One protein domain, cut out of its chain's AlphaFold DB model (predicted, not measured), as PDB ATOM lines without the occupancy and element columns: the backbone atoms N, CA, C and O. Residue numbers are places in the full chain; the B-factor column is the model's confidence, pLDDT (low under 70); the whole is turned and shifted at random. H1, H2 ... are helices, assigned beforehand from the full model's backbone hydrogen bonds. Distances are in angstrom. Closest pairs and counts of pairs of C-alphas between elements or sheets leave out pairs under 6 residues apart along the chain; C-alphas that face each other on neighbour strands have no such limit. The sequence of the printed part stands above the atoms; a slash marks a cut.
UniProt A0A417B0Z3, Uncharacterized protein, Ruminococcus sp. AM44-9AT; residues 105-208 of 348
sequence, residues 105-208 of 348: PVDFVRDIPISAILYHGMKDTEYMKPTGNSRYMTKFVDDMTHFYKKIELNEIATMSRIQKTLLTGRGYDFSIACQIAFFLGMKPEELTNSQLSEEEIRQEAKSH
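Overview. This is residues 105 to 208 of the 348 residues of an uncharacterized protein of Ruminococcus sp. AM44-9AT (UniProt A0A417B0Z3). H1 and H4 lie side by side as the core of a compact cluster of crossed helices; H3 crosses both on one side, and the short H5 packs on H1 on the other. H6 crosses H1 at one end of the cluster, while H2, at the other end, meets H3 and, only just, H4. The printed part has 104 residues with six named helices, H1 to H6 in chain order, and no named strand: all helix. It is compact, with a radius of gyration of the C-alphas of 13.2 A and spans of 37 by 33 by 22 A.

Along the chain. H1, residues 114 to 123, begins at C-alpha 114 (-33.158, 12.423, -2.393) and is 14.1 A long. H2, residues 137 to 150, is the longest, 20.0 A. H3 is residues 159 to 168, 13.6 A, and H4 residues 174 to 183, 14.2 A. H5 is residues 188 to 192, 6.5 A. H6, residues 198 to 207, 14.3 A, ends at C-alpha 207 (-26.275, 19.499, 8.402).

Arrangement. H1 is the hub, touching four helices. Its closest C-alphas to H3 are Ser 115 and Leu 166, 4.6 A, about perpendicular at 76 degrees. H1 touches H4 at a shallow tilt of 10 degrees, the same way; Leu 118 and Ala 181 have the closest C-alphas, 6.7 A. The closest C-alphas of H1 and H5 are Ile 117 and Leu 191, 6.6 A; of H1 and H6, Ala 116 and Ile 201, 5.5 A. H2 touches H3 with residues 137 to 141 alone, the C-alphas of Val 141 and Met 159 being closest at 6.1 A. H2 and H6 are apart. In all six helices every O i to N i+4 pair is within hydrogen-bond range.

Size, cuts and confidence. The C-alphas farthest apart, Glu 152 and Glu 199, are 38.6 A apart. The printed part has no cut. The link from H1 to H2, 13 residues, is long. Residues 169 to 171 and 207 to 208 have pLDDT under 70.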
ATOM      1  N   PRO A 105     -45.017   3.529  -6.898       83.69
ATOM      2  CA  PRO A 105     -45.485   4.808  -7.404       83.69
ATOM      3  C   PRO A 105     -44.569   5.930  -6.912       83.69
ATOM      4  O   PRO A 105     -44.230   5.999  -5.733       83.69
ATOM      5  N   VAL A 106     -44.197   6.823  -7.824       76.94
ATOM      6  CA  VAL A 106     -43.409   8.016  -7.507       76.94
ATOM      7  C   VAL A 106     -44.361   9.194  -7.337       76.94
ATOM      8  O   VAL A 106     -45.170   9.469  -8.229       76.94
ATOM      9  N   ASP A 107     -44.267   9.896  -6.209       77.56
ATOM     10  CA  ASP A 107     -44.986  11.154  -6.005       77.56
ATOM     11  C   ASP A 107     -44.337  12.265  -6.850       77.56
ATOM     12  O   ASP A 107     -43.232  12.724  -6.573       77.56
ATOM     13  N   PHE A 108     -45.023  12.687  -7.916       74.81
ATOM     14  CA  PHE A 108     -44.576  13.789  -8.777       74.81
ATOM     15  C   PHE A 108     -45.001  15.174  -8.268       74.81
ATOM     16  O   PHE A 108     -44.598  16.180  -8.850       74.81
ATOM     17  N   VAL A 109     -45.841  15.239  -7.232       79.12
ATOM     18  CA  VAL A 109     -46.330  16.491  -6.641       79.12
ATOM     19  C   VAL A 109     -45.349  16.984  -5.584       79.12
ATOM     20  O   VAL A 109     -45.016  18.169  -5.558       79.12
ATOM     21  N   ARG A 110     -44.864  16.085  -4.721       77.88
ATOM     22  CA  ARG A 110     -43.886  16.413  -3.677       77.88
ATOM     23  C   ARG A 110     -42.465  16.130  -4.152       77.88
ATOM     24  O   ARG A 110     -41.981  15.008  -4.070       77.88
ATOM     25  N   ASP A 111     -41.766  17.177  -4.576       78.69
ATOM     26  CA  ASP A 111     -40.349  17.099  -4.957       78.69
ATOM     27  C   ASP A 111     -39.435  17.116  -3.717       78.69
ATOM     28  O   ASP A 111     -38.813  18.124  -3.377       78.69
ATOM     29  N   ILE A 112     -39.409  16.005  -2.970       84.88
ATOM     30  CA  ILE A 112     -38.528  15.856  -1.804       84.88
ATOM     31  C   ILE A 112     -37.119  15.486  -2.291       84.88
ATOM     32  O   ILE A 112     -36.948  14.466  -2.963       84.88
ATOM     33  N   PRO A 113     -36.074  16.249  -1.915       87.19
ATOM     34  CA  PRO A 113     -34.713  15.939  -2.329       87.19
ATOM     35  C   PRO A 113     -34.262  14.557  -1.845       87.19
ATOM     36  O   PRO A 113     -34.321  14.256  -0.652       87.19
ATOM     37  N   ILE A 114     -33.696  13.748  -2.745       86.69
ATOM     38  CA  ILE A 114     -33.158  12.423  -2.393       86.69
ATOM     39  C   ILE A 114     -32.088  12.493  -1.290       86.69
ATOM     40  O   ILE A 114     -31.972  11.580  -0.479       86.69
ATOM     41  N   SER A 115     -31.321  13.589  -1.223       89.00
ATOM     42  CA  SER A 115     -30.329  13.814  -0.166       89.00
ATOM     43  C   SER A 115     -30.981  13.918   1.213       89.00
ATOM     44  O   SER A 115     -30.452  13.357   2.169       89.00
ATOM     45  N   ALA A 116     -32.156  14.556   1.299       89.62
ATOM     46  CA  ALA A 116     -32.953  14.636   2.520       89.62
ATOM     47  C   ALA A 116     -33.439  13.252   2.951       89.62
ATOM     48  O   ALA A 116     -33.230  12.855   4.095       89.62
ATOM     49  N   ILE A 117     -34.000  12.484   2.016       91.00
ATOM     50  CA  ILE A 117     -34.486  11.123   2.269       91.00
ATOM     51  C   ILE A 117     -33.365  10.233   2.821       91.00
ATOM     52  O   ILE A 117     -33.495   9.642   3.891       91.00
ATOM     53  N   LEU A 118     -32.229  10.187   2.122       91.75
ATOM     54  CA  LEU A 118     -31.097   9.344   2.505       91.75
ATOM     55  C   LEU A 118     -30.403   9.826   3.787       91.75
ATOM     56  O   LEU A 118     -29.850   9.014   4.525       91.75
ATOM     57  N   TYR A 119     -30.421  11.129   4.079       90.44
ATOM     58  CA  TYR A 119     -29.932  11.653   5.355       90.44
ATOM     59  C   TYR A 119     -30.750  11.138   6.532       90.44
ATOM     60  O   TYR A 119     -30.160  10.698   7.516       90.44
ATOM     61  N   HIS A 120     -32.081  11.163   6.434       89.44
ATOM     62  CA  HIS A 120     -32.940  10.649   7.501       89.44
ATOM     63  C   HIS A 120     -32.797   9.138   7.655       89.44
ATOM     64  O   HIS A 120     -32.652   8.674   8.780       89.44
ATOM     65  N   GLY A 121     -32.660   8.394   6.553       90.31
ATOM     66  CA  GLY A 121     -32.310   6.969   6.612       90.31
ATOM     67  C   GLY A 121     -30.947   6.680   7.263       90.31
ATOM     68  O   GLY A 121     -30.734   5.606   7.812       90.31
ATOM     69  N   MET A 122     -30.016   7.640   7.246       92.00
ATOM     70  CA  MET A 122     -28.696   7.519   7.880       92.00
ATOM     71  C   MET A 122     -28.673   8.023   9.333       92.00
ATOM     72  O   MET A 122     -27.738   7.700  10.069       92.00
ATOM     73  N   LYS A 123     -29.662   8.820   9.758       87.31
ATOM     74  CA  LYS A 123     -29.589   9.630  10.982       87.31
ATOM     75  C   LYS A 123     -29.414   8.829  12.260       87.31
ATOM     76  O   LYS A 123     -28.666   9.256  13.137       87.31
ATOM     77  N   ASP A 124     -30.015   7.650  12.294       84.75
ATOM     78  CA  ASP A 124     -30.019   6.760  13.451       84.75
ATOM     79  C   ASP A 124     -29.057   5.573  13.275       84.75
ATOM     80  O   ASP A 124     -29.230   4.509  13.868       84.75
ATOM     81  N   THR A 125     -28.017   5.751  12.453       91.75
ATOM     82  CA  THR A 125     -26.999   4.727  12.177       91.75
ATOM     83  C   THR A 125     -25.629   5.111  12.732       91.75
ATOM     84  O   THR A 125     -25.336   6.276  13.007       91.75
ATOM     85  N   GLU A 126     -24.725   4.135  12.821       92.12
ATOM     86  CA  GLU A 126     -23.327   4.358  13.219       92.12
ATOM     87  C   GLU A 126     -22.529   5.242  12.243       92.12
ATOM     88  O   GLU A 126     -21.407   5.661  12.543       92.12
ATOM     89  N   TYR A 127     -23.101   5.542  11.076       92.38
ATOM     90  CA  TYR A 127     -22.508   6.384  10.043       92.38
ATOM     91  C   TYR A 127     -22.752   7.874  10.262       92.38
ATOM     92  O   TYR A 127     -22.214   8.701   9.520       92.38
ATOM     93  N   MET A 128     -23.506   8.238  11.300       88.25
ATOM     94  CA  MET A 128     -23.756   9.621  11.667       88.25
ATOM     95  C   MET A 128     -23.420   9.876  13.134       88.25
ATOM     96  O   MET A 128     -23.544   9.012  13.998       88.25
ATOM     97  N   LYS A 129     -22.956  11.092  13.438       83.38
ATOM     98  CA  LYS A 129     -22.830  11.516  14.835       83.38
ATOM     99  C   LYS A 129     -24.217  11.555  15.485       83.38
ATOM    100  O   LYS A 129     -25.140  12.022  14.823       83.38
ATOM    101  N   PRO A 130     -24.345  11.249  16.792       77.94
ATOM    102  CA  PRO A 130     -25.613  11.394  17.519       77.94
ATOM    103  C   PRO A 130     -26.211  12.807  17.443       77.94
ATOM    104  O   PRO A 130     -27.412  12.995  17.576       77.94
ATOM    105  N   THR A 131     -25.371  13.820  17.209       71.50
ATOM    106  CA  THR A 131     -25.797  15.212  17.015       71.50
ATOM    107  C   THR A 131     -26.436  15.480  15.649       71.50
ATOM    108  O   THR A 131     -26.931  16.577  15.423       71.50
ATOM    109  N   GLY A 132     -26.368  14.535  14.709       70.19
ATOM    110  CA  GLY A 132     -26.894  14.641  13.348       70.19
ATOM    111  C   GLY A 132     -26.142  15.595  12.410       70.19
ATOM    112  O   GLY A 132     -26.477  15.703  11.232       70.19
ATOM    113  N   ASN A 133     -25.104  16.274  12.904       71.00
ATOM    114  CA  ASN A 133     -24.437  17.370  12.190       71.00
ATOM    115  C   ASN A 133     -23.215  16.932  11.366       71.00
ATOM    116  O   ASN A 133     -22.543  17.763  10.760       71.00
ATOM    117  N   SER A 134     -22.839  15.652  11.395       78.38
ATOM    118  CA  SER A 134     -21.649  15.166  10.694       78.38
ATOM    119  C   SER A 134     -21.772  13.684  10.368       78.38
ATOM    120  O   SER A 134     -22.174  12.892  11.219       78.38
ATOM    121  N   ARG A 135     -21.394  13.332   9.137       86.00
ATOM    122  CA  ARG A 135     -21.432  11.975   8.586       86.00
ATOM    123  C   ARG A 135     -20.022  11.380   8.601       86.00
ATOM    124  O   ARG A 135     -19.078  12.022   8.133       86.00
ATOM    125  N   TYR A 136     -19.873  10.146   9.066       89.25
ATOM    126  CA  TYR A 136     -18.629   9.378   8.985       89.25
ATOM    127  C   TYR A 136     -18.468   8.769   7.587       89.25
ATOM    128  O   TYR A 136     -18.506   7.556   7.403       89.25
ATOM    129  N   MET A 137     -18.298   9.638   6.587       87.94
ATOM    130  CA  MET A 137     -18.384   9.262   5.174       87.94
ATOM    131  C   MET A 137     -17.370   8.185   4.768       87.94
ATOM    132  O   MET A 137     -17.725   7.276   4.031       87.94
ATOM    133  N   THR A 138     -16.130   8.259   5.260       89.00
ATOM    134  CA  THR A 138     -15.099   7.248   4.969       89.00
ATOM    135  C   THR A 138     -15.545   5.864   5.420       89.00
ATOM    136  O   THR A 138     -15.620   4.959   4.599       89.00
ATOM    137  N   LYS A 139     -15.963   5.741   6.686       92.81
ATOM    138  CA  LYS A 139     -16.464   4.484   7.246       92.81
ATOM    139  C   LYS A 139     -17.681   3.968   6.474       92.81
ATOM    140  O   LYS A 139     -17.705   2.809   6.088       92.81
ATOM    141  N   PHE A 140     -18.653   4.841   6.199       94.19
ATOM    142  CA  PHE A 140     -19.851   4.479   5.440       94.19
ATOM    143  C   PHE A 140     -19.518   3.879   4.072       94.19
ATOM    144  O   PHE A 140     -20.017   2.817   3.712       94.19
ATOM    145  N   VAL A 141     -18.659   4.553   3.308       92.31
ATOM    146  CA  VAL A 141     -18.301   4.101   1.963       92.31
ATOM    147  C   VAL A 141     -17.462   2.830   1.998       92.31
ATOM    148  O   VAL A 141     -17.662   1.973   1.136       92.31
ATOM    149  N   ASP A 142     -16.558   2.682   2.966       93.12
ATOM    150  CA  ASP A 142     -15.733   1.480   3.110       93.12
ATOM    151  C   ASP A 142     -16.595   0.251   3.433       93.12
ATOM    152  O   ASP A 142     -16.499  -0.763   2.733       93.12
ATOM    153  N   ASP A 143     -17.503   0.367   4.407       96.06
ATOM    154  CA  ASP A 143     -18.408  -0.717   4.802       96.06
ATOM    155  C   ASP A 143     -19.369  -1.082   3.662       96.06
ATOM    156  O   ASP A 143     -19.507  -2.256   3.310       96.06
ATOM    157  N   MET A 144     -19.967  -0.079   3.009       95.25
ATOM    158  CA  MET A 144     -20.853  -0.283   1.860       95.25
ATOM    159  C   MET A 144     -20.107  -0.944   0.691       95.25
ATOM    160  O   MET A 144     -20.628  -1.842   0.024       95.25
ATOM    161  N   THR A 145     -18.855  -0.546   0.449       94.25
ATOM    162  CA  THR A 145     -18.013  -1.156  -0.587       94.25
ATOM    163  C   THR A 145     -17.699  -2.611  -0.257       94.25
ATOM    164  O   THR A 145     -17.745  -3.461  -1.146       94.25
ATOM    165  N   HIS A 146     -17.386  -2.920   1.003       95.38
ATOM    166  CA  HIS A 146     -17.147  -4.293   1.441       95.38
ATOM    167  C   HIS A 146     -18.403  -5.159   1.286       95.38
ATOM    168  O   HIS A 146     -18.332  -6.257   0.727       95.38
ATOM    169  N   PHE A 147     -19.561  -4.632   1.691       95.81
ATOM    170  CA  PHE A 147     -20.858  -5.287   1.543       95.81
ATOM    171  C   PHE A 147     -21.164  -5.634   0.081       95.81
ATOM    172  O   PHE A 147     -21.409  -6.797  -0.242       95.81
ATOM    173  N   TYR A 148     -21.063  -4.661  -0.831       95.44
ATOM    174  CA  TYR A 148     -21.389  -4.898  -2.239       95.44
ATOM    175  C   TYR A 148     -20.351  -5.734  -2.995       95.44
ATOM    176  O   TYR A 148     -20.699  -6.395  -3.975       95.44
ATOM    177  N   LYS A 149     -19.093  -5.771  -2.531       94.19
ATOM    178  CA  LYS A 149     -18.090  -6.722  -3.038       94.19
ATOM    179  C   LYS A 149     -18.467  -8.163  -2.707       94.19
ATOM    180  O   LYS A 149     -18.292  -9.027  -3.560       94.19
ATOM    181  N   LYS A 150     -19.000  -8.417  -1.505       93.00
ATOM    182  CA  LYS A 150     -19.404  -9.760  -1.060       93.00
ATOM    183  C   LYS A 150     -20.542 -10.338  -1.905       93.00
ATOM    184  O   LYS A 150     -20.508 -11.521  -2.209       93.00
ATOM    185  N   ILE A 151     -21.503  -9.505  -2.310       92.06
ATOM    186  CA  ILE A 151     -22.624  -9.921  -3.173       92.06
ATOM    187  C   ILE A 151     -22.301  -9.806  -4.678       92.06
ATOM    188  O   ILE A 151     -23.190  -9.918  -5.520       92.06
ATOM    189  N   GLU A 152     -21.034  -9.550  -5.022       89.81
ATOM    190  CA  GLU A 152     -20.528  -9.435  -6.395       89.81
ATOM    191  C   GLU A 152     -21.277  -8.425  -7.284       89.81
ATOM    192  O   GLU A 152     -21.596  -8.698  -8.448       89.81
ATOM    193  N   LEU A 153     -21.562  -7.230  -6.768       88.69
ATOM    194  CA  LEU A 153     -22.210  -6.195  -7.570       88.69
ATOM    195  C   LEU A 153     -21.343  -5.808  -8.791       88.69
ATOM    196  O   LEU A 153     -20.113  -5.755  -8.704       88.69
ATOM    197  N   ASN A 154     -21.968  -5.526  -9.944       85.62
ATOM    198  CA  ASN A 154     -21.229  -5.209 -11.175       85.62
ATOM    199  C   ASN A 154     -20.400  -3.924 -11.018       85.62
ATOM    200  O   ASN A 154     -19.198  -3.926 -11.301       85.62
ATOM    201  N   GLU A 155     -21.042  -2.855 -10.547       87.94
ATOM    202  CA  GLU A 155     -20.459  -1.535 -10.335       87.94
ATOM    203  C   GLU A 155     -20.889  -0.976  -8.973       87.94
ATOM    204  O   GLU A 155     -22.056  -0.639  -8.755       87.94
ATOM    205  N   ILE A 156     -19.920  -0.835  -8.072       90.38
ATOM    206  CA  ILE A 156     -20.118  -0.246  -6.746       90.38
ATOM    207  C   ILE A 156     -19.901   1.263  -6.840       90.38
ATOM    208  O   ILE A 156     -18.941   1.729  -7.462       90.38
ATOM    209  N   ALA A 157     -20.787   2.041  -6.219       87.12
ATOM    210  CA  ALA A 157     -20.665   3.491  -6.208       87.12
ATOM    211  C   ALA A 157     -19.350   3.952  -5.543       87.12
ATOM    212  O   ALA A 157     -18.998   3.538  -4.444       87.12
ATOM    213  N   THR A 158     -18.620   4.855  -6.199       87.94
ATOM    214  CA  THR A 158     -17.397   5.460  -5.642       87.94
ATOM    215  C   THR A 158     -17.725   6.514  -4.579       87.94
ATOM    216  O   THR A 158     -18.736   7.206  -4.720       87.94
ATOM    217  N   MET A 159     -16.802   6.765  -3.640       87.12
ATOM    218  CA  MET A 159     -16.874   7.837  -2.625       87.12
ATOM    219  C   MET A 159     -17.459   9.157  -3.149       87.12
ATOM    220  O   MET A 159     -18.422   9.678  -2.599       87.12
ATOM    221  N   SER A 160     -16.928   9.681  -4.256       83.62
ATOM    222  CA  SER A 160     -17.355  10.972  -4.811       83.62
ATOM    223  C   SER A 160     -18.812  10.980  -5.293       83.62
ATOM    224  O   SER A 160     -19.497  11.995  -5.181       83.62
ATOM    225  N   ARG A 161     -19.308   9.857  -5.821       85.75
ATOM    226  CA  ARG A 161     -20.693   9.704  -6.299       85.75
ATOM    227  C   ARG A 161     -21.663   9.525  -5.138       85.75
ATOM    228  O   ARG A 161     -22.738  10.121  -5.162       85.75
ATOM    229  N   ILE A 162     -21.256   8.781  -4.109       87.69
ATOM    230  CA  ILE A 162     -22.008   8.648  -2.857       87.69
ATOM    231  C   ILE A 162     -22.121  10.015  -2.178       87.69
ATOM    232  O   ILE A 162     -23.226  10.465  -1.897       87.69
ATOM    233  N   GLN A 163     -21.005  10.732  -2.025       84.50
ATOM    234  CA  GLN A 163     -20.985  12.087  -1.472       84.50
ATOM    235  C   GLN A 163     -21.884  13.046  -2.256       84.50
ATOM    236  O   GLN A 163     -22.674  13.761  -1.655       84.50
ATOM    237  N   LYS A 164     -21.821  13.056  -3.593       83.31
ATOM    238  CA  LYS A 164     -22.712  13.904  -4.406       83.31
ATOM    239  C   LYS A 164     -24.187  13.567  -4.190       83.31
ATOM    240  O   LYS A 164     -24.991  14.484  -4.036       83.31
ATOM    241  N   THR A 165     -24.520  12.279  -4.132       85.56
ATOM    242  CA  THR A 165     -25.892  11.805  -3.908       85.56
ATOM    243  C   THR A 165     -26.403  12.222  -2.527       85.56
ATOM    244  O   THR A 165     -27.468  12.823  -2.433       85.56
ATOM    245  N   LEU A 166     -25.606  11.997  -1.478       84.50
ATOM    246  CA  LEU A 166     -25.962  12.309  -0.091       84.50
ATOM    247  C   LEU A 166     -25.937  13.804   0.239       84.50
ATOM    248  O   LEU A 166     -26.644  14.214   1.150       84.50
ATOM    249  N   LEU A 167     -25.101  14.602  -0.436       80.12
ATOM    250  CA  LEU A 167     -24.890  16.009  -0.073       80.12
ATOM    251  C   LEU A 167     -25.601  17.009  -0.977       80.12
ATOM    252  O   LEU A 167     -25.981  18.083  -0.531       80.12
ATOM    253  N   THR A 168     -25.723  16.705  -2.266       72.44
ATOM    254  CA  THR A 168     -26.259  17.672  -3.236       72.44
ATOM    255  C   THR A 168     -27.590  17.245  -3.823       72.44
ATOM    256  O   THR A 168     -28.264  18.078  -4.421       72.44
ATOM    257  N   GLY A 169     -27.931  15.953  -3.744       68.31
ATOM    258  CA  GLY A 169     -29.089  15.390  -4.436       68.31
ATOM    259  C   GLY A 169     -29.042  15.562  -5.962       68.31
ATOM    260  O   GLY A 169     -30.026  15.295  -6.641       68.31
ATOM    261  N   ARG A 170     -27.915  16.018  -6.533       67.81
ATOM    262  CA  ARG A 170     -27.755  16.299  -7.965       67.81
ATOM    263  C   ARG A 170     -26.917  15.227  -8.639       67.81
ATOM    264  O   ARG A 170     -25.888  14.803  -8.117       67.81
ATOM    265  N   GLY A 171     -27.328  14.843  -9.848       63.56
ATOM    266  CA  GLY A 171     -26.575  13.900 -10.680       63.56
ATOM    267  C   GLY A 171     -26.422  12.509 -10.058       63.56
ATOM    268  O   GLY A 171     -25.496  11.787 -10.431       63.56
ATOM    269  N   TYR A 172     -27.296  12.155  -9.110       71.88
ATOM    270  CA  TYR A 172     -27.420  10.786  -8.629       71.88
ATOM    271  C   TYR A 172     -28.045   9.913  -9.717       71.88
ATOM    272  O   TYR A 172     -28.723  10.406 -10.622       71.88
ATOM    273  N   ASP A 173     -27.794   8.613  -9.636       78.81
ATOM    274  CA  ASP A 173     -28.483   7.637 -10.466       78.81
ATOM    275  C   ASP A 173     -29.281   6.667  -9.600       78.81
ATOM    276  O   ASP A 173     -28.979   6.476  -8.419       78.81
ATOM    277  N   PHE A 174     -30.304   6.071 -10.212       86.25
ATOM    278  CA  PHE A 174     -31.203   5.111  -9.580       86.25
ATOM    279  C   PHE A 174     -30.444   4.004  -8.830       86.25
ATOM    280  O   PHE A 174     -30.768   3.697  -7.688       86.25
ATOM    281  N   SER A 175     -29.382   3.455  -9.429       88.12
ATOM    282  CA  SER A 175     -28.624   2.360  -8.820       88.12
ATOM    283  C   SER A 175     -27.871   2.803  -7.570       88.12
ATOM    284  O   SER A 175     -27.817   2.046  -6.605       88.12
ATOM    285  N   ILE A 176     -27.310   4.017  -7.551       89.75
ATOM    286  CA  ILE A 176     -26.664   4.563  -6.349       89.75
ATOM    287  C   ILE A 176     -27.694   4.782  -5.240       89.75
ATOM    288  O   ILE A 176     -27.416   4.435  -4.096       89.75
ATOM    289  N   ALA A 177     -28.869   5.333  -5.564       90.81
ATOM    290  CA  ALA A 177     -29.926   5.538  -4.574       90.81
ATOM    291  C   ALA A 177     -30.356   4.204  -3.943       90.81
ATOM    292  O   ALA A 177     -30.359   4.091  -2.718       90.81
ATOM    293  N   CYS A 178     -30.599   3.173  -4.760       93.31
ATOM    294  CA  CYS A 178     -30.897   1.829  -4.266       93.31
ATOM    295  C   CYS A 178     -29.744   1.239  -3.444       93.31
ATOM    296  O   CYS A 178     -29.997   0.648  -2.402       93.31
ATOM    297  N   GLN A 179     -28.486   1.412  -3.871       94.00
ATOM    298  CA  GLN A 179     -27.323   0.908  -3.129       94.00
ATOM    299  C   GLN A 179     -27.226   1.517  -1.727       94.00
ATOM    300  O   GLN A 179     -27.022   0.797  -0.752       94.00
ATOM    301  N   ILE A 180     -27.371   2.837  -1.616       94.62
ATOM    302  CA  ILE A 180     -27.301   3.530  -0.327       94.62
ATOM    303  C   ILE A 180     -28.478   3.098   0.554       94.62
ATOM    304  O   ILE A 180     -28.269   2.688   1.690       94.62
ATOM    305  N   ALA A 181     -29.699   3.151   0.024       95.31
ATOM    306  CA  ALA A 181     -30.909   2.889   0.793       95.31
ATOM    307  C   ALA A 181     -31.013   1.434   1.268       95.31
ATOM    308  O   ALA A 181     -31.279   1.196   2.443       95.31
ATOM    309  N   PHE A 182     -30.717   0.466   0.394       96.44
ATOM    310  CA  PHE A 182     -30.694  -0.950   0.762       96.44
ATOM    311  C   PHE A 182     -29.638  -1.239   1.829       96.44
ATOM    312  O   PHE A 182     -29.910  -1.957   2.786       96.44
ATOM    313  N   PHE A 183     -28.444  -0.646   1.704       96.44
ATOM    314  CA  PHE A 183     -27.375  -0.829   2.685       96.44
ATOM    315  C   PHE A 183     -27.721  -0.217   4.052       96.44
ATOM    316  O   PHE A 183     -27.370  -0.783   5.082       96.44
ATOM    317  N   LEU A 184     -28.454   0.900   4.066       95.88
ATOM    318  CA  LEU A 184     -28.998   1.509   5.283       95.88
ATOM    319  C   LEU A 184     -30.233   0.770   5.836       95.88
ATOM    320  O   LEU A 184     -30.734   1.143   6.891       95.88
ATOM    321  N   GLY A 185     -30.736  -0.264   5.149       95.38
ATOM    322  CA  GLY A 185     -31.925  -1.013   5.564       95.38
ATOM    323  C   GLY A 185     -33.246  -0.259   5.371       95.38
ATOM    324  O   GLY A 185     -34.251  -0.632   5.975       95.38
ATOM    325  N   MET A 186     -33.257   0.787   4.544       95.00
ATOM    326  CA  MET A 186     -34.455   1.570   4.234       95.00
ATOM    327  C   MET A 186     -35.412   0.767   3.358       95.00
ATOM    328  O   MET A 186     -34.976   0.065   2.445       95.00
ATOM    329  N   LYS A 187     -36.716   0.933   3.551       93.31
ATOM    330  CA  LYS A 187     -37.750   0.329   2.706       93.31
ATOM    331  C   LYS A 187     -37.917   1.083   1.375       93.31
ATOM    332  O   LYS A 187     -37.645   2.283   1.313       93.31
ATOM    333  N   PRO A 188     -38.396   0.424   0.303       91.31
ATOM    334  CA  PRO A 188     -38.625   1.070  -0.995       91.31
ATOM    335  C   PRO A 188     -39.563   2.283  -0.953       91.31
ATOM    336  O   PRO A 188     -39.356   3.263  -1.673       91.31
ATOM    337  N   GLU A 189     -40.572   2.255  -0.082       89.69
ATOM    338  CA  GLU A 189     -41.562   3.327   0.060       89.69
ATOM    339  C   GLU A 189     -40.950   4.598   0.659       89.69
ATOM    340  O   GLU A 189     -41.401   5.701   0.355       89.69
ATOM    341  N   GLU A 190     -39.886   4.469   1.456       89.62
ATOM    342  CA  GLU A 190     -39.175   5.619   2.025       89.62
ATOM    343  C   GLU A 190     -38.468   6.441   0.939       89.62
ATOM    344  O   GLU A 190     -38.344   7.656   1.083       89.62
ATOM    345  N   LEU A 191     -38.052   5.799  -0.163       88.00
ATOM    346  CA  LEU A 191     -37.449   6.460  -1.324       88.00
ATOM    347  C   LEU A 191     -38.469   7.089  -2.275       88.00
ATOM    348  O   LEU A 191     -38.171   8.102  -2.903       88.00
ATOM    349  N   THR A 192     -39.628   6.457  -2.434       85.88
ATOM    350  CA  THR A 192     -40.570   6.746  -3.533       85.88
ATOM    351  C   THR A 192     -41.780   7.563  -3.084       85.88
ATOM    352  O   THR A 192     -42.322   8.334  -3.875       85.88
ATOM    353  N   ASN A 193     -42.152   7.455  -1.806       84.44
ATOM    354  CA  ASN A 193     -43.273   8.158  -1.185       84.44
ATOM    355  C   ASN A 193     -42.891   8.704   0.203       84.44
ATOM    356  O   ASN A 193     -43.586   8.502   1.206       84.44
ATOM    357  N   SER A 194     -41.746   9.381   0.268       84.12
ATOM    358  CA  SER A 194     -41.255   9.959   1.512       84.12
ATOM    359  C   SER A 194     -42.230  11.002   2.069       84.12
ATOM    360  O   SER A 194     -42.763  11.835   1.338       84.12
ATOM    361  N   GLN A 195     -42.461  10.976   3.381       85.88
ATOM    362  CA  GLN A 195     -43.386  11.891   4.060       85.88
ATOM    363  C   GLN A 195     -42.665  12.985   4.854       85.88
ATOM    364  O   GLN A 195     -43.279  13.612   5.713       85.88
ATOM    365  N   LEU A 196     -41.388  13.244   4.544       87.00
ATOM    366  CA  LEU A 196     -40.585  14.244   5.247       87.00
ATOM    367  C   LEU A 196     -41.261  15.619   5.254       87.00
ATOM    368  O   LEU A 196     -41.745  16.117   4.230       87.00
ATOM    369  N   SER A 197     -41.273  16.226   6.434       88.44
ATOM    370  CA  SER A 197     -41.727  17.592   6.669       88.44
ATOM    371  C   SER A 197     -40.711  18.617   6.156       88.44
ATOM    372  O   SER A 197     -39.525  18.329   5.980       88.44
ATOM    373  N   GLU A 198     -41.150  19.863   5.957       85.75
ATOM    374  CA  GLU A 198     -40.232  20.945   5.580       85.75
ATOM    375  C   GLU A 198     -39.109  21.156   6.605       85.75
ATOM    376  O   GLU A 198     -37.984  21.470   6.218       85.75
ATOM    377  N   GLU A 199     -39.383  20.977   7.901       85.06
ATOM    378  CA  GLU A 199     -38.362  21.154   8.939       85.06
ATOM    379  C   GLU A 199     -37.292  20.062   8.866       85.06
ATOM    380  O   GLU A 199     -36.104  20.344   9.011       85.06
ATOM    381  N   GLU A 200     -37.681  18.832   8.546       86.19
ATOM    382  CA  GLU A 200     -36.756  17.718   8.331       86.19
ATOM    383  C   GLU A 200     -35.871  17.925   7.097       86.19
ATOM    384  O   GLU A 200     -34.677  17.612   7.132       86.19
ATOM    385  N   ILE A 201     -36.417  18.505   6.026       85.19
ATOM    386  CA  ILE A 201     -35.644  18.893   4.838       85.19
ATOM    387  C   ILE A 201     -34.670  20.029   5.191       85.19
ATOM    388  O   ILE A 201     -33.492  19.986   4.828       85.19
ATOM    389  N   ARG A 202     -35.120  21.030   5.960       83.19
ATOM    390  CA  ARG A 202     -34.265  22.133   6.436       83.19
ATOM    391  C   ARG A 202     -33.168  21.647   7.381       83.19
ATOM    392  O   ARG A 202     -32.067  22.196   7.350       83.19
ATOM    393  N   GLN A 203     -33.439  20.640   8.213       80.25
ATOM    394  CA  GLN A 203     -32.438  20.027   9.086       80.25
ATOM    395  C   GLN A 203     -31.301  19.426   8.258       80.25
ATOM    396  O   GLN A 203     -30.130  19.688   8.544       80.25
ATOM    397  N   GLU A 204     -31.637  18.668   7.215       84.19
ATOM    398  CA  GLU A 204     -30.634  18.102   6.320       84.19
ATOM    399  C   GLU A 204     -29.805  19.196   5.648       84.19
ATOM    400  O   GLU A 204     -28.573  19.145   5.700       84.19
ATOM    401  N   ALA A 205     -30.464  20.240   5.135       75.75
ATOM    402  CA  ALA A 205     -29.801  21.371   4.499       75.75
ATOM    403  C   ALA A 205     -28.788  22.062   5.437       75.75
ATOM    404  O   ALA A 205     -27.693  22.432   5.011       75.75
ATOM    405  N   LYS A 206     -29.123  22.198   6.729       73.88
ATOM    406  CA  LYS A 206     -28.249  22.774   7.770       73.88
ATOM    407  C   LYS A 206     -27.120  21.828   8.207       73.88
ATOM    408  O   LYS A 206     -26.101  22.301   8.703       73.88
ATOM    409  N   SER A 207     -27.283  20.512   8.037       68.44
ATOM    410  CA  SER A 207     -26.275  19.499   8.402       68.44
ATOM    411  C   SER A 207     -25.050  19.506   7.477       68.44
ATOM    412  O   SER A 207     -23.993  18.966   7.820       68.44
ATOM    413  N   HIS A 208     -25.162  20.119   6.296       61.56
ATOM    414  CA  HIS A 208     -24.033  20.289   5.395       61.56
ATOM    415  C   HIS A 208     -23.060  21.324   5.958       61.56
ATOM    416  O   HIS A 208     -23.298  22.523   5.882       61.56
TER     417      HIS A 208